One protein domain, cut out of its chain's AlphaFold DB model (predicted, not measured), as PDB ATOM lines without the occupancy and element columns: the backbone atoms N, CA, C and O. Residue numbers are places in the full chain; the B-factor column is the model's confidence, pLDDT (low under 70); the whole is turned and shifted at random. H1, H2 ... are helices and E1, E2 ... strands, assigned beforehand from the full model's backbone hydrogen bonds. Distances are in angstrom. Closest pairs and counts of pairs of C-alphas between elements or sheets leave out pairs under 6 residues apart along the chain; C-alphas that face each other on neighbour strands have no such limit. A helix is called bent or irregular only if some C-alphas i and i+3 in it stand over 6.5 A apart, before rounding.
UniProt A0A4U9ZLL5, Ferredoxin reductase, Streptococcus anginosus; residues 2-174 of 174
ATOM      1  N   ARG A   2      -4.991   0.845  16.056       84.00
ATOM      2  CA  ARG A   2      -4.276   0.883  17.344       84.00
ATOM      3  C   ARG A   2      -3.809  -0.537  17.685       84.00
ATOM      4  O   ARG A   2      -4.617  -1.447  17.511       84.00
ATOM      5  N   PRO A   3      -2.552  -0.740  18.115       86.81
ATOM      6  CA  PRO A   3      -2.133  -2.036  18.632       86.81
ATOM      7  C   PRO A   3      -2.847  -2.302  19.960       86.81
ATOM      8  O   PRO A   3      -2.993  -1.391  20.773       86.81
ATOM      9  N   LEU A   4      -3.302  -3.536  20.150       88.81
ATOM     10  CA  LEU A   4      -3.867  -4.046  21.394       88.81
ATOM     11  C   LEU A   4      -3.269  -5.429  21.633       88.81
ATOM     12  O   LEU A   4      -3.141  -6.212  20.688       88.81
ATOM     13  N   SER A   5      -2.904  -5.715  22.879       90.38
ATOM     14  CA  SER A   5      -2.403  -7.034  23.253       90.38
ATOM     15  C   SER A   5      -3.580  -8.010  23.374       90.38
ATOM     16  O   SER A   5      -4.659  -7.648  23.854       90.38
ATOM     17  N   VAL A   6      -3.370  -9.246  22.925       92.25
ATOM     18  CA  VAL A   6      -4.348 -10.334  23.039       92.25
ATOM     19  C   VAL A   6      -4.113 -11.058  24.363       92.25
ATOM     20  O   VAL A   6      -2.978 -11.408  24.678       92.25
ATOM     21  N   ALA A   7      -5.178 -11.248  25.138       94.56
ATOM     22  CA  ALA A   7      -5.168 -11.955  26.418       94.56
ATOM     23  C   ALA A   7      -5.640 -13.406  26.321       94.56
ATOM     24  O   ALA A   7      -5.482 -14.144  27.296       94.56
ATOM     25  N   SER A   8      -6.224 -13.808  25.191       93.94
ATOM     26  CA  SER A   8      -6.706 -15.168  24.977       93.94
ATOM     27  C   SER A   8      -5.734 -16.045  24.191       93.94
ATOM     28  O   SER A   8      -4.819 -15.565  23.517       93.94
ATOM     29  N   ILE A   9      -5.961 -17.353  24.273       92.81
ATOM     30  CA  ILE A   9      -5.308 -18.371  23.443       92.81
ATOM     31  C   ILE A   9      -6.298 -18.979  22.435       92.81
ATOM     32  O   ILE A   9      -7.505 -18.948  22.678       92.81
ATOM     33  N   PRO A  10      -5.831 -19.585  21.322       90.62
ATOM     34  CA  PRO A  10      -6.721 -20.128  20.290       90.62
ATOM     35  C   PRO A  10      -7.778 -21.116  20.803       90.62
ATOM     36  O   PRO A  10      -8.889 -21.144  20.285       90.62
ATOM     37  N   SER A  11      -7.465 -21.898  21.842       92.00
ATOM     38  CA  SER A  11      -8.398 -22.873  22.420       92.00
ATOM     39  C   SER A  11      -9.556 -22.252  23.209       92.00
ATOM     40  O   SER A  11     -10.502 -22.966  23.519       92.00
ATOM     41  N   GLU A  12      -9.512 -20.955  23.535       92.88
ATOM     42  CA  GLU A  12     -10.654 -20.242  24.133       92.88
ATOM     43  C   GLU A  12     -11.724 -19.883  23.084       92.88
ATOM     44  O   GLU A  12     -12.826 -19.493  23.449       92.88
ATOM     45  N   ASN A  13     -11.433 -20.054  21.785       92.50
ATOM     46  CA  ASN A  13     -12.345 -19.779  20.666       92.50
ATOM     47  C   ASN A  13     -12.935 -18.349  20.665       92.50
ATOM     48  O   ASN A  13     -13.990 -18.085  20.087       92.50
ATOM     49  N   GLU A  14     -12.226 -17.416  21.294       92.81
ATOM     50  CA  GLU A  14     -12.547 -15.996  21.347       92.81
ATOM     51  C   GLU A  14     -11.264 -15.157  21.346       92.81
ATOM     52  O   GLU A  14     -10.185 -15.616  21.735       92.81
ATOM     53  N   VAL A  15     -11.373 -13.903  20.903       92.06
ATOM     54  CA  VAL A  15     -10.275 -12.933  20.971       92.06
ATOM     55  C   VAL A  15     -10.550 -11.969  22.114       92.06
ATOM     56  O   VAL A  15     -11.376 -11.066  21.987       92.06
ATOM     57  N   LEU A  16      -9.831 -12.149  23.218       93.94
ATOM     58  CA  LEU A  16      -9.892 -11.258  24.369       93.94
ATOM     59  C   LEU A  16      -8.826 -10.170  24.230       93.94
ATOM     60  O   LEU A  16      -7.645 -10.469  24.057       93.94
ATOM     61  N   LEU A  17      -9.232  -8.903  24.316       91.25
ATOM     62  CA  LEU A  17      -8.343  -7.743  24.217       91.25
ATOM     63  C   LEU A  17      -8.305  -6.984  25.542       91.25
ATOM     64  O   LEU A  17      -9.345  -6.746  26.152       91.25
ATOM     65  N   GLY A  18      -7.112  -6.557  25.958       88.00
ATOM     66  CA  GLY A  18      -6.918  -5.719  27.143       88.00
ATOM     67  C   GLY A  18      -6.538  -4.283  26.779       88.00
ATOM     68  O   GLY A  18      -5.653  -4.047  25.956       88.00
ATOM     69  N   THR A  19      -7.193  -3.306  27.404       87.94
ATOM     70  CA  THR A  19      -6.905  -1.868  27.248       87.94
ATOM     71  C   THR A  19      -7.147  -1.142  28.566       87.94
ATOM     72  O   THR A  19      -7.989  -1.550  29.365       87.94
ATOM     73  N   ARG A  20      -6.403  -0.060  28.813       84.69
ATOM     74  CA  ARG A  20      -6.625   0.796  29.982       84.69
ATOM     75  C   ARG A  20      -7.462   1.999  29.577       84.69
ATOM     76  O   ARG A  20      -7.056   2.778  28.716       84.69
ATOM     77  N   THR A  21      -8.569   2.234  30.265       77.31
ATOM     78  CA  THR A  21      -9.519   3.298  29.907       77.31
ATOM     79  C   THR A  21      -9.062   4.717  30.266       77.31
ATOM     80  O   THR A  21      -9.589   5.674  29.710       77.31
ATOM     81  N   GLY A  22      -8.009   4.868  31.081       73.44
ATOM     82  CA  GLY A  22      -7.460   6.174  31.477       73.44
ATOM     83  C   GLY A  22      -8.471   7.046  32.238       73.44
ATOM     84  O   GLY A  22      -9.557   6.587  32.570       73.44
ATOM     85  N   LYS A  23      -8.109   8.305  32.531       72.44
ATOM     86  CA  LYS A  23      -9.074   9.306  33.038       72.44
ATOM     87  C   LYS A  23      -9.950   9.855  31.912       72.44
ATOM     88  O   LYS A  23     -11.139  10.067  32.101       72.44
ATOM     89  N   GLU A  24      -9.353  10.032  30.735       76.31
ATOM     90  CA  GLU A  24     -10.036  10.435  29.510       76.31
ATOM     91  C   GLU A  24      -9.805   9.374  28.433       76.31
ATOM     92  O   GLU A  24      -8.669   9.070  28.052       76.31
ATOM     93  N   ALA A  25     -10.896   8.787  27.946       80.00
ATOM     94  CA  ALA A  25     -10.846   7.834  26.853       80.00
ATOM     95  C   ALA A  25     -10.669   8.583  25.524       80.00
ATOM     96  O   ALA A  25     -11.470   9.448  25.180       80.00
ATOM     97  N   SER A  26      -9.652   8.220  24.740       84.44
ATOM     98  CA  SER A  26      -9.548   8.671  23.341       84.44
ATOM     99  C   SER A  26     -10.791   8.261  22.542       84.44
ATOM    100  O   SER A  26     -11.390   7.238  22.872       84.44
ATOM    101  N   GLU A  27     -11.099   8.945  21.438       86.38
ATOM    102  CA  GLU A  27     -12.229   8.585  20.558       86.38
ATOM    103  C   GLU A  27     -12.246   7.098  20.172       86.38
ATOM    104  O   GLU A  27     -13.276   6.444  20.280       86.38
ATOM    105  N   PHE A  28     -11.082   6.513  19.860       86.88
ATOM    106  CA  PHE A  28     -10.967   5.073  19.590       86.88
ATOM    107  C   PHE A  28     -11.485   4.204  20.749       86.88
ATOM    108  O   PHE A  28     -12.212   3.241  20.528       86.88
ATOM    109  N   LYS A  29     -11.116   4.550  21.989       86.38
ATOM    110  CA  LYS A  29     -11.545   3.823  23.192       86.38
ATOM    111  C   LYS A  29     -13.020   4.074  23.480       86.38
ATOM    112  O   LYS A  29     -13.710   3.130  23.831       86.38
ATOM    113  N   LYS A  30     -13.522   5.297  23.274       88.25
ATOM    114  CA  LYS A  30     -14.959   5.593  23.386       88.25
ATOM    115  C   LYS A  30     -15.767   4.717  22.434       88.25
ATOM    116  O   LYS A  30     -16.743   4.119  22.870       88.25
ATOM    117  N   THR A  31     -15.350   4.585  21.175       89.44
ATOM    118  CA  THR A  31     -15.996   3.658  20.236       89.44
ATOM    119  C   THR A  31     -15.914   2.223  20.745       89.44
ATOM    120  O   THR A  31     -16.943   1.571  20.834       89.44
ATOM    121  N   LEU A  32     -14.723   1.758  21.144       89.06
ATOM    122  CA  LEU A  32     -14.499   0.387  21.619       89.06
ATOM    123  C   LEU A  32     -15.376   0.017  22.830       89.06
ATOM    124  O   LEU A  32     -15.923  -1.077  22.870       89.06
ATOM    125  N   ILE A  33     -15.529   0.927  23.796       88.56
ATOM    126  CA  ILE A  33     -16.329   0.725  25.018       88.56
ATOM    127  C   ILE A  33     -17.831   0.698  24.716       88.56
ATOM    128  O   ILE A  33     -18.587   0.045  25.428       88.56
ATOM    129  N   ASN A  34     -18.269   1.409  23.676       90.69
ATOM    130  CA  ASN A  34     -19.680   1.499  23.297       90.69
ATOM    131  C   ASN A  34     -20.105   0.442  22.265       90.69
ATOM    132  O   ASN A  34     -21.260   0.464  21.836       90.69
ATOM    133  N   LEU A  35     -19.203  -0.464  21.865       91.88
ATOM    134  CA  LEU A  35     -19.538  -1.538  20.935       91.88
ATOM    135  C   LEU A  35     -20.606  -2.459  21.516       91.88
ATOM    136  O   LEU A  35     -20.579  -2.822  22.694       91.88
ATOM    137  N   LYS A  36     -21.520  -2.892  20.653       94.06
ATOM    138  CA  LYS A  36     -22.599  -3.813  21.020       94.06
ATOM    139  C   LYS A  36     -22.354  -5.205  20.460       94.06
ATOM    140  O   LYS A  36     -21.725  -5.391  19.420       94.06
ATOM    141  N   LYS A  37     -22.906  -6.214  21.138       93.12
ATOM    142  CA  LYS A  37     -22.904  -7.596  20.642       93.12
ATOM    143  C   LYS A  37     -23.492  -7.639  19.225       93.12
ATOM    144  O   LYS A  37     -24.585  -7.131  18.998       93.12
ATOM    145  N   GLY A  38     -22.774  -8.279  18.304       94.38
ATOM    146  CA  GLY A  38     -23.150  -8.383  16.890       94.38
ATOM    147  C   GLY A  38     -22.515  -7.320  15.990       94.38
ATOM    148  O   GLY A  38     -22.527  -7.486  14.772       94.38
ATOM    149  N   GLU A  39     -21.913  -6.270  16.555       94.50
ATOM    150  CA  GLU A  39     -21.114  -5.328  15.772       94.50
ATOM    151  C   GLU A  39     -19.799  -5.964  15.315       94.50
ATOM    152  O   GLU A  39     -19.247  -6.865  15.951       94.50
ATOM    153  N   THR A  40     -19.295  -5.495  14.176       91.06
ATOM    154  CA  THR A  40     -18.107  -6.066  13.540       91.06
ATOM    155  C   THR A  40     -16.886  -5.190  13.771       91.06
ATOM    156  O   THR A  40     -16.939  -3.963  13.681       91.06
ATOM    157  N   LEU A  41     -15.751  -5.837  14.029       88.88
ATOM    158  CA  LEU A  41     -14.454  -5.189  14.174       88.88
ATOM    159  C   LEU A  41     -13.514  -5.670  13.077       88.88
ATOM    160  O   LEU A  41     -13.425  -6.860  12.786       88.88
ATOM    161  N   LYS A  42     -12.769  -4.737  12.483       90.75
ATOM    162  CA  LYS A  42     -11.674  -5.072  11.570       90.75
ATOM    163  C   LYS A  42     -10.375  -5.143  12.357       90.75
ATOM    164  O   LYS A  42      -9.922  -4.138  12.904       90.75
ATOM    165  N   MET A  43      -9.764  -6.319  12.369       89.56
ATOM    166  CA  MET A  43      -8.500  -6.584  13.047       89.56
ATOM    167  C   MET A  43      -7.470  -7.128  12.057       89.56
ATOM    168  O   MET A  43      -7.815  -7.712  11.032       89.56
ATOM    169  N   ARG A  44      -6.189  -6.911  12.358       91.00
ATOM    170  CA  ARG A  44      -5.052  -7.519  11.656       91.00
ATOM    171  C   ARG A  44      -4.108  -8.092  12.703       91.00
ATOM    172  O   ARG A  44      -3.864  -7.426  13.708       91.00
ATOM    173  N   GLY A  45      -3.574  -9.282  12.456       86.56
ATOM    174  CA  GLY A  45      -2.667  -9.976  13.367       86.56
ATOM    175  C   GLY A  45      -2.903 -11.491  13.367       86.56
ATOM    176  O   GLY A  45      -3.621 -11.977  12.489       86.56
ATOM    177  N   PRO A  46      -2.327 -12.219  14.343       85.81
ATOM    178  CA  PRO A  46      -1.512 -11.707  15.455       85.81
ATOM    179  C   PRO A  46      -0.132 -11.185  15.011       85.81
ATOM    180  O   PRO A  46       0.401 -11.596  13.985       85.81
ATOM    181  N   PHE A  47       0.448 -10.271  15.795       84.81
ATOM    182  CA  PHE A  47       1.797  -9.725  15.598       84.81
ATOM    183  C   PHE A  47       2.581  -9.764  16.915       84.81
ATOM    184  O   PHE A  47       1.982  -9.716  17.986       84.81
ATOM    185  N   GLY A  48       3.914  -9.783  16.832       79.12
ATOM    186  CA  GLY A  48       4.809  -9.697  17.990       79.12
ATOM    187  C   GLY A  48       5.620 -10.968  18.245       79.12
ATOM    188  O   GLY A  48       5.356 -12.031  17.688       79.12
ATOM    189  N   ILE A  49       6.646 -10.832  19.086       80.62
ATOM    190  CA  ILE A  49       7.582 -11.907  19.466       80.62
ATOM    191  C   ILE A  49       7.505 -12.251  20.961       80.62
ATOM    192  O   ILE A  49       8.370 -12.952  21.485       80.62
ATOM    193  N   PHE A  50       6.479 -11.752  21.652       91.69
ATOM    194  CA  PHE A  50       6.279 -11.941  23.086       91.69
ATOM    195  C   PHE A  50       5.689 -13.332  23.369       91.69
ATOM    196  O   PHE A  50       4.494 -13.501  23.592       91.69
ATOM    197  N   LYS A  51       6.548 -14.349  23.257       92.06
ATOM    198  CA  LYS A  51       6.252 -15.773  23.466       92.06
ATOM    199  C   LYS A  51       7.433 -16.463  24.145       92.06
ATOM    200  O   LYS A  51       8.562 -15.971  24.056       92.06
ATOM    201  N   PHE A  52       7.196 -17.614  24.777       94.19
ATOM    202  CA  PHE A  52       8.276 -18.419  25.356       94.19
ATOM    203  C   PHE A  52       9.346 -18.745  24.305       94.19
ATOM    204  O   PHE A  52       9.033 -19.047  23.154       94.19
ATOM    205  N   GLN A  53      10.614 -18.633  24.704       94.69
ATOM    206  CA  GLN A  53      11.763 -18.808  23.807       94.69
ATOM    207  C   GLN A  53      12.257 -20.263  23.759       94.69
ATOM    208  O   GLN A  53      12.916 -20.651  22.802       94.69
ATOM    209  N   ASP A  54      11.943 -21.056  24.783       93.94
ATOM    210  CA  ASP A  54      12.206 -22.494  24.852       93.94
ATOM    211  C   ASP A  54      11.189 -23.187  25.774       93.94
ATOM    212  O   ASP A  54      10.247 -22.553  26.267       93.94
ATOM    213  N   GLU A  55      11.381 -24.487  26.012       91.19
ATOM    214  CA  GLU A  55      10.497 -25.311  26.840       91.19
ATOM    215  C   GLU A  55      10.965 -25.535  28.290       91.19
ATOM    216  O   GLU A  55      10.187 -25.998  29.122       91.19
ATOM    217  N   SER A  56      12.206 -25.169  28.623       94.00
ATOM    218  CA  SER A  56      12.882 -25.651  29.838       94.00
ATOM    219  C   SER A  56      13.453 -24.564  30.743       94.00
ATOM    220  O   SER A  56      13.616 -24.799  31.939       94.00
ATOM    221  N   SER A  57      13.803 -23.392  30.206       97.38
ATOM    222  CA  SER A  57      14.405 -22.323  31.008       97.38
ATOM    223  C   SER A  57      13.389 -21.785  32.017       97.38
ATOM    224  O   SER A  57      12.236 -21.583  31.628       97.38
ATOM    225  N   PRO A  58      13.781 -21.491  33.274       98.31
ATOM    226  CA  PRO A  58      12.911 -20.784  34.207       98.31
ATOM    227  C   PRO A  58      12.389 -19.475  33.606       98.31
ATOM    228  O   PRO A  58      13.044 -18.836  32.777       98.31
ATOM    229  N   VAL A  59      11.199 -19.073  34.026       98.31
ATOM    230  CA  VAL A  59      10.523 -17.889  33.501       98.31
ATOM    231  C   VAL A  59      10.233 -16.939  34.648       98.31
ATOM    232  O   VAL A  59       9.609 -17.313  35.636       98.31
ATOM    233  N   VAL A  60      10.635 -15.685  34.473       98.75
ATOM    234  CA  VAL A  60      10.229 -14.574  35.330       98.75
ATOM    235  C   VAL A  60       9.397 -13.615  34.484       98.75
ATOM    236  O   VAL A  60       9.851 -13.111  33.460       98.75
ATOM    237  N   LEU A  61       8.149 -13.405  34.879       98.69
ATOM    238  CA  LEU A  61       7.178 -12.549  34.213       98.69
ATOM    239  C   LEU A  61       6.987 -11.302  35.073       98.69
ATOM    240  O   LEU A  61       6.701 -11.418  36.262       98.69
ATOM    241  N   PHE A  62       7.092 -10.121  34.478       98.69
ATOM    242  CA  PHE A  62       6.751  -8.859  35.124       98.69
ATOM    243  C   PHE A  62       5.583  -8.202  34.395       98.69
ATOM    244  O   PHE A  62       5.674  -7.897  33.205       98.69
ATOM    245  N   ALA A  63       4.502  -7.943  35.123       97.81
ATOM    246  CA  ALA A  63       3.334  -7.231  34.625       97.81
ATOM    247  C   ALA A  63       3.140  -5.926  35.402       97.81
ATOM    248  O   ALA A  63       3.116  -5.928  36.632       97.81
ATOM    249  N   SER A  64       2.919  -4.817  34.690       95.50
ATOM    250  CA  SER A  64       2.453  -3.560  35.285       95.50
ATOM    251  C   SER A  64       1.092  -3.153  34.718       95.50
ATOM    252  O   SER A  64       0.954  -2.888  33.518       95.50
ATOM    253  N   GLY A  65       0.070  -3.094  35.578       93.50
ATOM    254  CA  GLY A  65      -1.300  -2.729  35.204       93.50
ATOM    255  C   GLY A  65      -1.867  -3.618  34.091       93.50
ATOM    256  O   GLY A  65      -1.937  -4.835  34.238       93.50
ATOM    257  N   VAL A  66      -2.257  -3.018  32.958       93.31
ATOM    258  CA  VAL A  66      -2.803  -3.751  31.795       93.31
ATOM    259  C   VAL A  66      -1.756  -4.608  31.067       93.31
ATOM    260  O   VAL A  66      -2.120  -5.439  30.237       93.31
ATOM    261  N   GLY A  67      -0.469  -4.479  31.413       95.06
ATOM    262  CA  GLY A  67       0.599  -5.357  30.920       95.06
ATOM    263  C   GLY A  67       0.405  -6.834  31.285       95.06
ATOM    264  O   GLY A  67       1.039  -7.707  30.705       95.06
ATOM    265  N   ILE A  68      -0.529  -7.155  32.185       96.88
ATOM    266  CA  ILE A  68      -0.930  -8.544  32.432       96.88
ATOM    267  C   ILE A  68      -1.562  -9.217  31.202       96.88
ATOM    268  O   ILE A  68      -1.534 -10.434  31.093       96.88
ATOM    269  N   THR A  69      -2.092  -8.445  30.249       95.25
ATOM    270  CA  THR A  69      -2.838  -8.939  29.076       95.25
ATOM    271  C   THR A  69      -2.063  -9.992  28.262       95.25
ATOM    272  O   THR A  69      -2.514 -11.135  28.219       95.25
ATOM    273  N   PRO A  70      -0.894  -9.697  27.657       95.56
ATOM    274  CA  PRO A  70      -0.130 -10.715  26.925       95.56
ATOM    275  C   PRO A  70       0.416 -11.819  27.844       95.56
ATOM    276  O   PRO A  70       0.581 -12.960  27.421       95.56
ATOM    277  N   ILE A  71       0.677 -11.497  29.113       97.25
ATOM    278  CA  ILE A  71       1.197 -12.441  30.104       97.25
ATOM    279  C   ILE A  71       0.148 -13.497  30.464       97.25
ATOM    280  O   ILE A  71       0.501 -14.668  30.584       97.25
ATOM    281  N   ARG A  72      -1.139 -13.134  30.544       96.69
ATOM    282  CA  ARG A  72      -2.236 -14.099  30.689       96.69
ATOM    283  C   ARG A  72      -2.217 -15.103  29.543       96.69
ATOM    284  O   ARG A  72      -2.211 -16.299  29.804       96.69
ATOM    285  N   ALA A  73      -2.147 -14.640  28.293       94.88
ATOM    286  CA  ALA A  73      -2.096 -15.537  27.137       94.88
ATOM    287  C   ALA A  73      -0.888 -16.491  27.210       94.88
ATOM    288  O   ALA A  73      -1.025 -17.689  26.958       94.88
ATOM    289  N   MET A  74       0.283 -15.991  27.631       95.06
ATOM    290  CA  MET A  74       1.457 -16.835  27.869       95.06
ATOM    291  C   MET A  74       1.203 -17.881  28.960       95.06
ATOM    292  O   MET A  74       1.474 -19.058  28.743       95.06
ATOM    293  N   LEU A  75       0.645 -17.487  30.105       95.50
ATOM    294  CA  LEU A  75       0.346 -18.402  31.209       95.50
ATOM    295  C   LEU A  75      -0.673 -19.472  30.811       95.50
ATOM    296  O   LEU A  75      -0.452 -20.645  31.091       95.50
ATOM    297  N   LYS A  76      -1.727 -19.111  30.074       92.69
ATOM    298  CA  LYS A  76      -2.706 -20.084  29.563       92.69
ATOM    299  C   LYS A  76      -2.123 -21.045  28.530       92.69
ATOM    300  O   LYS A  76      -2.644 -22.144  28.368       92.69
ATOM    301  N   SER A  77      -1.057 -20.648  27.835       90.31
ATOM    302  CA  SER A  77      -0.352 -21.520  26.888       90.31
ATOM    303  C   SER A  77       0.549 -22.560  27.563       90.31
ATOM    304  O   SER A  77       1.049 -23.460  26.888       90.31
ATOM    305  N   LEU A  78       0.763 -22.464  28.882       88.94
ATOM    306  CA  LEU A  78       1.530 -23.461  29.619       88.94
ATOM    307  C   LEU A  78       0.775 -24.792  29.660       88.94
ATOM    308  O   LEU A  78      -0.397 -24.867  30.023       88.94
ATOM    309  N   SER A  79       1.485 -25.870  29.328       79.06
ATOM    310  CA  SER A  79       0.979 -27.225  29.542       79.06
ATOM    311  C   SER A  79       0.823 -27.513  31.037       79.06
ATOM    312  O   SER A  79       1.659 -27.105  31.842       79.06
ATOM    313  N   LYS A  80      -0.168 -28.337  31.402       77.25
ATOM    314  CA  LYS A  80      -0.280 -28.912  32.756       77.25
ATOM    315  C   LYS A  80       0.951 -29.733  33.163       77.25
ATOM    316  O   LYS A  80       1.208 -29.901  34.346       77.25
ATOM    317  N   SER A  81       1.704 -30.247  32.189       77.38
ATOM    318  CA  SER A  81       2.954 -30.986  32.401       77.38
ATOM    319  C   SER A  81       4.199 -30.093  32.420       77.38
ATOM    320  O   SER A  81       5.315 -30.610  32.404       77.38
ATOM    321  N   ASN A  82       4.039 -28.765  32.388       84.31
ATOM    322  CA  ASN A  82       5.162 -27.843  32.468       84.31
ATOM    323  C   ASN A  82       5.942 -28.102  33.762       84.31
ATOM    324  O   ASN A  82       5.358 -28.092  34.840       84.31
ATOM    325  N   SER A  83       7.255 -28.296  33.661       88.81
ATOM    326  CA  SER A  83       8.137 -28.543  34.808       88.81
ATOM    327  C   SER A  83       9.030 -27.347  35.151       88.81
ATOM    328  O   SER A  83       9.565 -27.289  36.258       88.81
ATOM    329  N   ARG A  84       9.142 -26.346  34.266       94.56
ATOM    330  CA  ARG A  84       9.968 -25.155  34.510       94.56
ATOM    331  C   ARG A  84       9.383 -24.285  35.643       94.56
ATOM    332  O   ARG A  84       8.167 -24.095  35.665       94.56
ATOM    333  N   PRO A  85      10.204 -23.675  36.510       97.25
ATOM    334  CA  PRO A  85       9.736 -22.644  37.434       97.25
ATOM    335  C   PRO A  85       9.197 -21.422  36.679       97.25
ATOM    336  O   PRO A  85       9.847 -20.935  35.749       97.25
ATOM    337  N   VAL A  86       8.036 -20.914  37.087       98.25
ATOM    338  CA  VAL A  86       7.409 -19.712  36.527       98.25
ATOM    339  C   VAL A  86       7.043 -18.766  37.664       98.25
ATOM    340  O   VAL A  86       6.215 -19.091  38.504       98.25
ATOM    341  N   HIS A  87       7.638 -17.577  37.687       98.69
ATOM    342  CA  HIS A  87       7.313 -16.527  38.652       98.69
ATOM    343  C   HIS A  87       6.588 -15.395  37.935       98.69
ATOM    344  O   HIS A  87       7.130 -14.842  36.985       98.69
ATOM    345  N   LEU A  88       5.396 -15.024  38.396       98.75
ATOM    346  CA  LEU A  88       4.713 -13.806  37.971       98.75
ATOM    347  C   LEU A  88       4.821 -12.746  39.060       98.75
ATOM    348  O   LEU A  88       4.245 -12.906  40.127       98.75
ATOM    349  N   VAL A  89       5.502 -11.644  38.760       98.75
ATOM    350  CA  VAL A  89       5.513 -10.416  39.556       98.75
ATOM    351  C   VAL A  89       4.518  -9.441  38.934       98.75
ATOM    352  O   VAL A  89       4.791  -8.847  37.889       98.75
ATOM    353  N   TYR A  90       3.342  -9.294  39.548       98.44
ATOM    354  CA  TYR A  90       2.275  -8.438  39.032       98.44
ATOM    355  C   TYR A  90       2.041  -7.236  39.945       98.44
ATOM    356  O   TYR A  90       1.510  -7.373  41.047       98.44
ATOM    357  N   VAL A  91       2.392  -6.045  39.455       97.62
ATOM    358  CA  VAL A  91       2.106  -4.777  40.128       97.62
ATOM    359  C   VAL A  91       0.920  -4.058  39.487       97.62
ATOM    360  O   VAL A  91       0.910  -3.750  38.290       97.62
ATOM    361  N   ALA A  92      -0.081  -3.733  40.299       94.12
ATOM    362  CA  ALA A  92      -1.196  -2.881  39.908       94.12
ATOM    363  C   ALA A  92      -1.657  -2.036  41.098       94.12
ATOM    364  O   ALA A  92      -1.492  -2.425  42.249       94.12
ATOM    365  N   ASN A  93      -2.232  -0.867  40.813       87.44
ATOM    366  CA  ASN A  93      -2.796  -0.002  41.842       87.44
ATOM    367  C   ASN A  93      -4.321  -0.160  41.858       87.44
ATOM    368  O   ASN A  93      -4.983   0.152  40.866       87.44
ATOM    369  N   GLY A  94      -4.861  -0.646  42.972       84.00
ATOM    370  CA  GLY A  94      -6.296  -0.780  43.224       84.00
ATOM    371  C   GLY A  94      -6.945  -2.033  42.630       84.00
ATOM    372  O   GLY A  94      -7.709  -2.688  43.330       84.00
ATOM    373  N   TYR A  95      -6.651  -2.382  41.374       88.75
ATOM    374  CA  TYR A  95      -7.275  -3.532  40.708       88.75
ATOM    375  C   TYR A  95      -6.284  -4.349  39.872       88.75
ATOM    376  O   TYR A  95      -5.648  -3.822  38.952       88.75
ATOM    377  N   HIS A  96      -6.208  -5.647  40.170       95.06
ATOM    378  CA  HIS A  96      -5.420  -6.647  39.450       95.06
ATOM    379  C   HIS A  96      -6.347  -7.405  38.503       95.06
ATOM    380  O   HIS A  96      -7.228  -8.146  38.928       95.06
ATOM    381  N   LEU A  97      -6.180  -7.189  37.202       94.94
ATOM    382  CA  LEU A  97      -6.994  -7.862  36.195       94.94
ATOM    383  C   LEU A  97      -6.612  -9.353  36.145       94.94
ATOM    384  O   LEU A  97      -5.426  -9.675  36.125       94.94
ATOM    385  N   PHE A  98      -7.619 -10.231  36.084       96.12
ATOM    386  CA  PHE A  98      -7.482 -11.700  36.105       96.12
ATOM    387  C   PHE A  98      -6.988 -12.299  37.430       96.12
ATOM    388  O   PHE A  98      -6.480 -13.415  37.434       96.12
ATOM    389  N   ASP A  99      -7.133 -11.586  38.549       96.56
ATOM    390  CA  ASP A  99      -6.597 -12.024  39.842       96.56
ATOM    391  C   ASP A  99      -7.072 -13.422  40.269       96.56
ATOM    392  O   ASP A  99      -6.238 -14.268  40.582       96.56
ATOM    393  N   ASP A 100      -8.380 -13.687  40.198       96.75
ATOM    394  CA  ASP A 100      -8.953 -14.987  40.575       96.75
ATOM    395  C   ASP A 100      -8.403 -16.122  39.694       96.75
ATOM    396  O   ASP A 100      -7.947 -17.142  40.204       96.75
ATOM    397  N   GLU A 101      -8.335 -15.912  38.372       95.56
ATOM    398  CA  GLU A 101      -7.783 -16.892  37.422       95.56
ATOM    399  C   GLU A 101      -6.294 -17.167  37.688       95.56
ATOM    400  O   GLU A 101      -5.842 -18.310  37.618       95.56
ATOM    401  N   LEU A 102      -5.510 -16.134  38.012       97.06
ATOM    402  CA  LEU A 102      -4.087 -16.279  38.335       97.06
ATOM    403  C   LEU A 102      -3.881 -16.984  39.682       97.06
ATOM    404  O   LEU A 102      -2.951 -17.785  39.819       97.06
ATOM    405  N   LEU A 103      -4.749 -16.723  40.660       96.25
ATOM    406  CA  LEU A 103      -4.726 -17.399  41.950       96.25
ATOM    407  C   LEU A 103      -5.055 -18.889  41.791       96.25
ATOM    408  O   LEU A 103      -4.289 -19.727  42.267       96.25
ATOM    409  N   GLU A 104      -6.117 -19.228  41.061       95.12
ATOM    410  CA  GLU A 104      -6.473 -20.615  40.734       95.12
ATOM    411  C   GLU A 104      -5.342 -21.327  39.975       95.12
ATOM    412  O   GLU A 104      -5.002 -22.483  40.256       95.12
ATOM    413  N   LEU A 105      -4.688 -20.627  39.042       92.88
ATOM    414  CA  LEU A 105      -3.534 -21.169  38.331       92.88
ATOM    415  C   LEU A 105      -2.373 -21.482  39.288       92.88
ATOM    416  O   LEU A 105      -1.755 -22.537  39.170       92.88
ATOM    417  N   SER A 106      -2.096 -20.605  40.258       93.81
ATOM    418  CA  SER A 106      -1.027 -20.821  41.250       93.81
ATOM    419  C   SER A 106      -1.303 -21.983  42.201       93.81
ATOM    420  O   SER A 106      -0.375 -22.600  42.714       93.81
ATOM    421  N   GLN A 107      -2.576 -22.322  42.402       91.94
ATOM    422  CA  GLN A 107      -2.981 -23.473  43.206       91.94
ATOM    423  C   GLN A 107      -2.937 -24.781  42.407       91.94
ATOM    424  O   GLN A 107      -2.740 -25.847  42.986       91.94
ATOM    425  N   SER A 108      -3.126 -24.716  41.086       89.25
ATOM    426  CA  SER A 108      -3.169 -25.900  40.218       89.25
ATOM    427  C   SER A 108      -1.817 -26.283  39.610       89.25
ATOM    428  O   SER A 108      -1.630 -27.444  39.237       89.25
ATOM    429  N   LEU A 109      -0.870 -25.346  39.513       87.94
ATOM    430  CA  LEU A 109       0.472 -25.575  38.978       87.94
ATOM    431  C   LEU A 109       1.529 -25.467  40.081       87.94
ATOM    432  O   LEU A 109       1.873 -24.376  40.525       87.94
ATOM    433  N   ASN A 110       2.128 -26.601  40.453       87.19
ATOM    434  CA  ASN A 110       3.113 -26.695  41.544       87.19
ATOM    435  C   ASN A 110       4.377 -25.832  41.361       87.19
ATOM    436  O   ASN A 110       5.129 -25.622  42.309       87.19
ATOM    437  N   ASN A 111       4.653 -25.382  40.141       93.56
ATOM    438  CA  ASN A 111       5.828 -24.600  39.767       93.56
ATOM    439  C   ASN A 111       5.481 -23.192  39.274       93.56
ATOM    440  O   ASN A 111       6.326 -22.540  38.657       93.56
ATOM    441  N   PHE A 112       4.255 -22.728  39.529       96.56
ATOM    442  CA  PHE A 112       3.843 -21.361  39.256       96.56
ATOM    443  C   PHE A 112       3.704 -20.572  40.560       96.56
ATOM    444  O   PHE A 112       2.950 -20.937  41.456       96.56
ATOM    445  N   TYR A 113       4.422 -19.457  40.646       97.94
ATOM    446  CA  TYR A 113       4.436 -18.575  41.804       97.94
ATOM    447  C   TYR A 113       3.849 -17.221  41.421       97.94
ATOM    448  O   TYR A 113       4.458 -16.470  40.653       97.94
ATOM    449  N   TYR A 114       2.679 -16.904  41.970       98.25
ATOM    450  CA  TYR A 114       1.997 -15.638  41.731       98.25
ATOM    451  C   TYR A 114       2.291 -14.631  42.851       98.25
ATOM    452  O   TYR A 114       1.866 -14.799  43.991       98.25
ATOM    453  N   HIS A 115       3.025 -13.568  42.515       98.19
ATOM    454  CA  HIS A 115       3.405 -12.473  43.410       98.19
ATOM    455  C   HIS A 115       2.583 -11.230  43.067       98.19
ATOM    456  O   HIS A 115       2.946 -10.438  42.191       98.19
ATOM    457  N   LYS A 116       1.449 -11.079  43.753       97.62
ATOM    458  CA  LYS A 116       0.552  -9.926  43.635       97.62
ATOM    459  C   LYS A 116       1.053  -8.771  44.504       97.62
ATOM    460  O   LYS A 116       1.123  -8.910  45.720       97.62
ATOM    461  N   LEU A 117       1.363  -7.630  43.890       97.50
ATOM    462  CA  LEU A 117       1.950  -6.467  44.564       97.50
ATOM    463  C   LEU A 117       1.182  -5.177  44.254       97.50
ATOM    464  O   LEU A 117       0.640  -5.004  43.159       97.50
ATOM    465  N   ASN A 118       1.177  -4.248  45.211       95.56
ATOM    466  CA  ASN A 118       0.536  -2.933  45.068       95.56
ATOM    467  C   ASN A 118       1.536  -1.808  44.763       95.56
ATOM    468  O   ASN A 118       1.155  -0.770  44.217       95.56
ATOM    469  N   HIS A 119       2.816  -2.005  45.093       93.88
ATOM    470  CA  HIS A 119       3.842  -0.976  44.980       93.88
ATOM    471  C   HIS A 119       4.985  -1.403  44.060       93.88
ATOM    472  O   HIS A 119       5.486  -2.525  44.115       93.88
ATOM    473  N   SER A 120       5.429  -0.470  43.213       92.12
ATOM    474  CA  SER A 120       6.496  -0.731  42.243       92.12
ATOM    475  C   SER A 120       7.828  -1.076  42.903       92.12
ATOM    476  O   SER A 120       8.568  -1.874  42.342       92.12
ATOM    477  N   GLN A 121       8.127  -0.513  44.080       94.06
ATOM    478  CA  GLN A 121       9.388  -0.792  44.770       94.06
ATOM    479  C   GLN A 121       9.490  -2.264  45.186       94.06
ATOM    480  O   GLN A 121      10.493  -2.903  44.896       94.06
ATOM    481  N   GLU A 122       8.420  -2.835  45.749       96.12
ATOM    482  CA  GLU A 122       8.376  -4.264  46.092       96.12
ATOM    483  C   GLU A 122       8.594  -5.146  44.857       96.12
ATOM    484  O   GLU A 122       9.278  -6.169  44.916       96.12
ATOM    485  N   ALA A 123       8.039  -4.736  43.711       96.75
ATOM    486  CA  ALA A 123       8.215  -5.462  42.463       96.75
ATOM    487  C   ALA A 123       9.668  -5.402  41.967       96.75
ATOM    488  O   ALA A 123      10.191  -6.416  41.515       96.75
ATOM    489  N   ILE A 124      10.331  -4.248  42.081       96.00
ATOM    490  CA  ILE A 124      11.750  -4.077  41.730       96.00
ATOM    491  C   ILE A 124      12.638  -4.936  42.637       96.00
ATOM    492  O   ILE A 124      13.520  -5.647  42.146       96.00
ATOM    493  N   ASP A 125      12.380  -4.926  43.944       97.75
ATOM    494  CA  ASP A 125      13.154  -5.693  44.920       97.75
ATOM    495  C   ASP A 125      13.026  -7.202  44.657       97.75
ATOM    496  O   ASP A 125      14.024  -7.932  44.625       97.75
ATOM    497  N   LEU A 126      11.806  -7.676  44.382       98.50
ATOM    498  CA  LEU A 126      11.558  -9.075  44.045       98.50
ATOM    499  C   LEU A 126      12.168  -9.463  42.692       98.50
ATOM    500  O   LEU A 126      12.804 -10.511  42.596       98.50
ATOM    501  N   MET A 127      12.037  -8.624  41.662       98.50
ATOM    502  CA  MET A 127      12.681  -8.863  40.364       98.50
ATOM    503  C   MET A 127      14.202  -8.942  40.505       98.50
ATOM    504  O   MET A 127      14.822  -9.833  39.929       98.50
ATOM    505  N   THR A 128      14.801  -8.082  41.331       98.12
ATOM    506  CA  THR A 128      16.237  -8.110  41.643       98.12
ATOM    507  C   THR A 128      16.631  -9.408  42.345       98.12
ATOM    508  O   THR A 128      17.633 -10.033  41.988       98.12
ATOM    509  N   LYS A 129      15.835  -9.858  43.322       98.56
ATOM    510  CA  LYS A 129      16.051 -11.142  44.000       98.56
ATOM    511  C   LYS A 129      16.006 -12.309  43.009       98.56
ATOM    512  O   LYS A 129      16.940 -13.108  42.984       98.56
ATOM    513  N   LEU A 130      14.973 -12.378  42.168       98.62
ATOM    514  CA  LEU A 130      14.812 -13.433  41.162       98.62
ATOM    515  C   LEU A 130      15.925 -13.386  40.104       98.62
ATOM    516  O   LEU A 130      16.407 -14.430  39.671       98.62
ATOM    517  N   ALA A 131      16.385 -12.187  39.732       98.38
ATOM    518  CA  ALA A 131      17.515 -12.011  38.827       98.38
ATOM    519  C   ALA A 131      18.814 -12.587  39.404       98.38
ATOM    520  O   ALA A 131      19.562 -13.256  38.693       98.38
ATOM    521  N   ARG A 132      19.067 -12.386  40.702       97.94
ATOM    522  CA  ARG A 132      20.222 -12.978  41.396       97.94
ATOM    523  C   ARG A 132      20.099 -14.493  41.548       97.94
ATOM    524  O   ARG A 132      21.099 -15.191  41.440       97.94
ATOM    525  N   GLU A 133      18.887 -14.988  41.783       98.12
ATOM    526  CA  GLU A 133      18.603 -16.413  41.962       98.12
ATOM    527  C   GLU A 133      18.759 -17.209  40.656       98.12
ATOM    528  O   GLU A 133      19.492 -18.198  40.604       98.12
ATOM    529  N   PHE A 134      18.103 -16.770  39.579       98.44
ATOM    530  CA  PHE A 134      18.082 -17.512  38.317       98.44
ATOM    531  C   PHE A 134      19.158 -17.066  37.322       98.44
ATOM    532  O   PHE A 134      19.575 -17.852  36.459       98.44
ATOM    533  N   GLY A 135      19.615 -15.816  37.404       98.62
ATOM    534  CA  GLY A 135      20.604 -15.250  36.493       98.62
ATOM    535  C   GLY A 135      20.218 -15.432  35.024       98.62
ATOM    536  O   GLY A 135      19.052 -15.356  34.633       98.62
ATOM    537  N   ASN A 136      21.214 -15.745  34.195       98.50
ATOM    538  CA  ASN A 136      21.053 -15.969  32.754       98.50
ATOM    539  C   ASN A 136      20.510 -17.359  32.374       98.50
ATOM    540  O   ASN A 136      20.530 -17.711  31.185       98.50
ATOM    541  N   LYS A 137      20.063 -18.158  33.354       98.31
ATOM    542  CA  LYS A 137      19.316 -19.399  33.100       98.31
ATOM    543  C   LYS A 137      17.845 -19.104  32.813       98.31
ATOM    544  O   LYS A 137      17.245 -19.853  32.057       98.31
ATOM    545  N   ALA A 138      17.292 -18.026  33.374       98.56
ATOM    546  CA  ALA A 138      15.913 -17.621  33.131       98.56
ATOM    547  C   ALA A 138      15.753 -16.724  31.898       98.56
ATOM    548  O   ALA A 138      16.692 -16.047  31.463       98.56
ATOM    549  N   TYR A 139      14.525 -16.688  31.384       98.62
ATOM    550  CA  TYR A 139      14.025 -15.594  30.554       98.62
ATOM    551  C   TYR A 139      13.131 -14.663  31.373       98.62
ATOM    552  O   TYR A 139      12.301 -15.121  32.159       98.62
ATOM    553  N   TYR A 140      13.283 -13.361  31.138       98.56
ATOM    554  CA  TYR A 140      12.559 -12.282  31.803       98.56
ATOM    555  C   TYR A 140      11.622 -11.629  30.787       98.56
ATOM    556  O   TYR A 140      12.084 -10.975  29.849       98.56
ATOM    557  N   PHE A 141      10.317 -11.838  30.944       98.38
ATOM    558  CA  PHE A 141       9.291 -11.269  30.074       98.38
ATOM    559  C   PHE A 141       8.585 -10.130  30.795       98.38
ATOM    560  O   PHE A 141       7.868 -10.357  31.766       98.38
ATOM    561  N   ASN A 142       8.757  -8.910  30.300       97.88
ATOM    562  CA  ASN A 142       8.261  -7.715  30.969       97.88
ATOM    563  C   ASN A 142       7.219  -7.023  30.084       97.88
ATOM    564  O   ASN A 142       7.509  -6.664  28.942       97.88
ATOM    565  N   SER A 143       6.016  -6.798  30.608       96.81
ATOM    566  CA  SER A 143       4.962  -6.052  29.919       96.81
ATOM    567  C   SER A 143       4.423  -4.922  30.789       96.81
ATOM    568  O   SER A 143       4.115  -5.086  31.973       96.81
ATOM    569  N   GLY A 144       4.368  -3.724  30.214       95.00
ATOM    570  CA  GLY A 144       4.261  -2.499  30.993       95.00
ATOM    571  C   GLY A 144       4.335  -1.227  30.154       95.00
ATOM    572  O   GLY A 144       4.533  -1.251  28.935       95.00
ATOM    573  N   ALA A 145       4.205  -0.089  30.837       92.44
ATOM    574  CA  ALA A 145       4.427   1.212  30.219       92.44
ATOM    575  C   ALA A 145       5.911   1.359  29.812       92.44
ATOM    576  O   ALA A 145       6.779   0.910  30.561       92.44
ATOM    577  N   PRO A 146       6.240   2.051  28.703       92.31
ATOM    578  CA  PRO A 146       7.601   2.092  28.159       92.31
ATOM    579  C   PRO A 146       8.669   2.516  29.167       92.31
ATOM    580  O   PRO A 146       9.701   1.867  29.275       92.31
ATOM    581  N   LYS A 147       8.392   3.556  29.966       92.44
ATOM    582  CA  LYS A 147       9.319   4.031  31.005       92.44
ATOM    583  C   LYS A 147       9.591   2.977  32.083       92.44
ATOM    584  O   LYS A 147      10.718   2.865  32.543       92.44
ATOM    585  N   VAL A 148       8.568   2.208  32.464       93.31
ATOM    586  CA  VAL A 148       8.709   1.119  33.443       93.31
ATOM    587  C   VAL A 148       9.575   0.009  32.858       93.31
ATOM    588  O   VAL A 148      10.440  -0.514  33.547       93.31
ATOM    589  N   LEU A 149       9.372  -0.327  31.583       95.19
ATOM    590  CA  LEU A 149      10.142  -1.379  30.931       95.19
ATOM    591  C   LEU A 149      11.603  -0.986  30.710       95.19
ATOM    592  O   LEU A 149      12.471  -1.810  30.971       95.19
ATOM    593  N   GLU A 150      11.899   0.242  30.275       95.19
ATOM    594  CA  GLU A 150      13.297   0.682  30.152       95.19
ATOM    595  C   GLU A 150      14.016   0.641  31.506       95.19
ATOM    596  O   GLU A 150      15.067   0.009  31.585       95.19
ATOM    597  N   SER A 151      13.401   1.161  32.578       95.31
ATOM    598  CA  SER A 151      13.951   1.053  33.942       95.31
ATOM    599  C   SER A 151      14.190  -0.406  34.346       95.31
ATOM    600  O   SER A 151      15.288  -0.762  34.754       95.31
ATOM    601  N   MET A 152      13.199  -1.285  34.153       96.69
ATOM    602  CA  MET A 152      13.314  -2.707  34.505       96.69
ATOM    603  C   MET A 152      14.459  -3.401  33.756       96.69
ATOM    604  O   MET A 152      15.164  -4.240  34.308       96.69
ATOM    605  N   LYS A 153      14.670  -3.068  32.482       96.75
ATOM    606  CA  LYS A 153      15.781  -3.621  31.701       96.75
ATOM    607  C   LYS A 153      17.127  -3.089  32.165       96.75
ATOM    608  O   LYS A 153      18.066  -3.878  32.211       96.75
ATOM    609  N   GLU A 154      17.231  -1.803  32.485       97.25
ATOM    610  CA  GLU A 154      18.446  -1.226  33.066       97.25
ATOM    611  C   GLU A 154      18.796  -1.924  34.386       97.25
ATOM    612  O   GLU A 154      19.921  -2.401  34.534       97.25
ATOM    613  N   ASP A 155      17.815  -2.116  35.272       96.69
ATOM    614  CA  ASP A 155      17.988  -2.807  36.554       96.69
ATOM    615  C   ASP A 155      18.412  -4.274  36.374       96.69
ATOM    616  O   ASP A 155      19.366  -4.744  37.002       96.69
ATOM    617  N   LEU A 156      17.750  -5.016  35.479       98.31
ATOM    618  CA  LEU A 156      18.111  -6.406  35.177       98.31
ATOM    619  C   LEU A 156      19.524  -6.505  34.586       98.31
ATOM    620  O   LEU A 156      20.298  -7.385  34.967       98.31
ATOM    621  N   MET A 157      19.892  -5.597  33.680       98.31
ATOM    622  CA  MET A 157      21.234  -5.565  33.092       98.31
ATOM    623  C   MET A 157      22.305  -5.194  34.123       98.31
ATOM    624  O   MET A 157      23.369  -5.812  34.129       98.31
ATOM    625  N   ALA A 158      22.021  -4.254  35.028       97.44
ATOM    626  CA  ALA A 158      22.904  -3.910  36.141       97.44
ATOM    627  C   ALA A 158      23.119  -5.097  37.100       97.44
ATOM    628  O   ALA A 158      24.192  -5.238  37.681       97.44
ATOM    629  N   ASN A 159      22.139  -6.003  37.202       97.50
ATOM    630  CA  ASN A 159      22.251  -7.272  37.928       97.50
ATOM    631  C   ASN A 159      22.817  -8.429  37.070       97.50
ATOM    632  O   ASN A 159      22.706  -9.596  37.443       97.50
ATOM    633  N   GLY A 160      23.447  -8.135  35.927       97.94
ATOM    634  CA  GLY A 160      24.185  -9.113  35.120       97.94
ATOM    635  C   GLY A 160      23.335  -9.948  34.156       97.94
ATOM    636  O   GLY A 160      23.842 -10.905  33.559       97.94
ATOM    637  N   ILE A 161      22.057  -9.613  33.961       98.69
ATOM    638  CA  ILE A 161      21.204 -10.305  32.991       98.69
ATOM    639  C   ILE A 161      21.536  -9.835  31.572       98.69
ATOM    640  O   ILE A 161      21.493  -8.652  31.237       98.69
ATOM    641  N   HIS A 162      21.852 -10.782  30.693       98.62
ATOM    642  CA  HIS A 162      22.133 -10.510  29.293       98.62
ATOM    643  C   HIS A 162      20.870 -10.021  28.588       98.62
ATOM    644  O   HIS A 162      19.819 -10.652  28.676       98.62
ATOM    645  N   LYS A 163      21.000  -8.984  27.754       97.50
ATOM    646  CA  LYS A 163      19.891  -8.414  26.968       97.50
ATOM    647  C   LYS A 163      19.069  -9.462  26.203       97.50
ATOM    648  O   LYS A 163      17.857  -9.339  26.124       97.50
ATOM    649  N   ARG A 164      19.699 -10.523  25.681       97.19
ATOM    650  CA  ARG A 164      19.004 -11.621  24.971       97.19
ATOM    651  C   ARG A 164      18.051 -12.447  25.847       97.19
ATOM    652  O   ARG A 164      17.257 -13.211  25.317       97.19
ATOM    653  N   ARG A 165      18.175 -12.347  27.173       98.19
ATOM    654  CA  ARG A 165      17.294 -12.993  28.152       98.19
ATOM    655  C   ARG A 165      16.138 -12.090  28.582       98.19
ATOM    656  O   ARG A 165      15.303 -12.548  29.348       98.19
ATOM    657  N   ILE A 166      16.077 -10.849  28.097       98.12
ATOM    658  CA  ILE A 166      15.063  -9.857  28.460       98.12
ATOM    659  C   ILE A 166      14.176  -9.595  27.238       98.12
ATOM    660  O   ILE A 166      14.658  -9.144  26.198       98.12
ATOM    661  N   ILE A 167      12.881  -9.879  27.354       97.25
ATOM    662  CA  ILE A 167      11.887  -9.741  26.285       97.25
ATOM    663  C   ILE A 167      10.791  -8.795  26.764       97.25
ATOM    664  O   ILE A 167      10.227  -8.988  27.837       97.25
ATOM    665  N   HIS A 168      10.479  -7.768  25.975       94.75
ATOM    666  CA  HIS A 168       9.533  -6.718  26.353       94.75
ATOM    667  C   HIS A 168       8.306  -6.673  25.442       94.75
ATOM    668  O   HIS A 168       8.437  -6.811  24.227       94.75
ATOM    669  N   ASP A 169       7.147  -6.381  26.034       92.44
ATOM    670  CA  ASP A 169       5.939  -5.929  25.335       92.44
ATOM    671  C   ASP A 169       5.512  -4.567  25.894       92.44
ATOM    672  O   ASP A 169       4.919  -4.468  26.972       92.44
ATOM    673  N   ALA A 170       5.879  -3.497  25.188       89.06
ATOM    674  CA  ALA A 170       5.602  -2.128  25.605       89.06
ATOM    675  C   ALA A 170       4.259  -1.641  25.052       89.06
ATOM    676  O   ALA A 170       4.057  -1.620  23.836       89.06
ATOM    677  N   PHE A 171       3.382  -1.135  25.925       81.38
ATOM    678  CA  PHE A 171       2.145  -0.494  25.485       81.38
ATOM    679  C   PHE A 171       2.282   1.030  25.377       81.38
ATOM    680  O   PHE A 171       2.432   1.751  26.364       81.38
ATOM    681  N   ASN A 172       2.170   1.564  24.161       66.94
ATOM    682  CA  ASN A 172       2.201   3.007  23.912       66.94
ATOM    683  C   ASN A 172       0.792   3.618  23.992       66.94
ATOM    684  O   ASN A 172       0.172   3.930  22.975       66.94
ATOM    685  N   GLY A 173       0.287   3.798  25.215       56.34
ATOM    686  CA  GLY A 173      -0.876   4.658  25.485       56.34
ATOM    687  C   GLY A 173      -2.248   4.125  25.048       56.34
ATOM    688  O   GLY A 173      -3.210   4.899  25.010       56.34
ATOM    689  N   TYR A 174      -2.372   2.832  24.744       50.50
ATOM    690  CA  TYR A 174      -3.676   2.170  24.675       50.50
ATOM    691  C   TYR A 174      -4.164   1.721  26.054       50.50
ATOM    692  O   TYR A 174      -3.577   2.104  27.086       50.50
TER     693      TYR A 174
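Overview. This is residues 2 to 174 of the 174 residues of the protein "Ferredoxin reductase" of Streptococcus anginosus (UniProt A0A4U9ZLL5). A parallel five-stranded sheet forms the core, covered on both faces by helices: H4 and H5 on one, H2 and H3 on the other. To one end of this body, the small helix H1 and the unnamed stretches on its two sides, residues 2 to 26 and 34 to 58, make a loosely built extension, from which residues 34 to 40 stick out and the later part of residues 34 to 58 runs back to the sheet at E1. The printed part has 173 residues with five named helices and five named strands, in the order H1 E1 H2 E2 H3 E3 H4 E4 H5 E5. The sheet's order is E3 E2 E1 E4 E5, and the class is mixed. The whole is compact, with a radius of gyration of the C-alphas of 16.3 A and spans of 48 by 35 by 29 A.

Along the chain. In the sheet, E3 is residues 112 to 117, E2 residues 86 to 91, 16.3 A long, E1 residues 59 to 64, 16.5 A long, E4 residues 139 to 144, 16.3 A long, and E5 residues 166 to 170. C-alpha 59 is at (10.523, -17.889, 33.501) and C-alpha 170 at (5.602, -2.128, 25.605). H4 is residues 120 to 137, 24.4 A long; it has a kink of 55 degrees near residue 131 and is irregular, with C-alphas 133 and 136 9.5 A apart. H5 is residues 146 to 158, 18.3 A long. H2, residues 65 to 76 and 18.3 A long, is only just irregular: C-alphas 67 and 70 are 6.7 A apart. H3 is residues 99 to 108. H1 is residues 27 to 33, beginning at C-alpha 27 (-12.229, 8.585, 20.558).

Arrangement. E1 and E4 are parallel at 9 degrees, with N 62 and O 141 2.8 A apart. Within hydrogen-bond range are N 61 and O 87 of the parallel neighbours E1 and E2, 2.7 A apart, N 88 and O 113 of E2 and E3, 2.8 A apart, and N 167 and O 140 of E4 and E5, 2.8 A apart. H4 is over E2 and E1 at a height of 8.7 A; H5, on the same face, is over E4 and E5 at 9.4 A. H4 touches H5 with residues 124 to 131 alone, at a steep tilt of 47 degrees; their closest C-alphas, of Ala 131 and Leu 156, are 6.7 A apart. On the opposite face H2 is over E4 and, only just, E1, with 3 C-alphas, and H3 is over E3. E1, H2, E2 form a strand-helix-strand unit, two parallel neighbour strands with a helix between, with a right-handed crossover. H1 is not on the sheet. Every O i to N i+4 pair is within hydrogen-bond range in H1, H3 and H5, against 4 of 8 in H2 and 12 of 14 in H4.

Size, cuts and confidence. The two C-alphas farthest apart, of Gly 38 and Gly 160, are 50.7 A apart. The printed part has no cut. The link from H1 to E1, 25 residues, is long. The mean pLDDT of the printed part is 92.4; residues 172 to 174 are under 70.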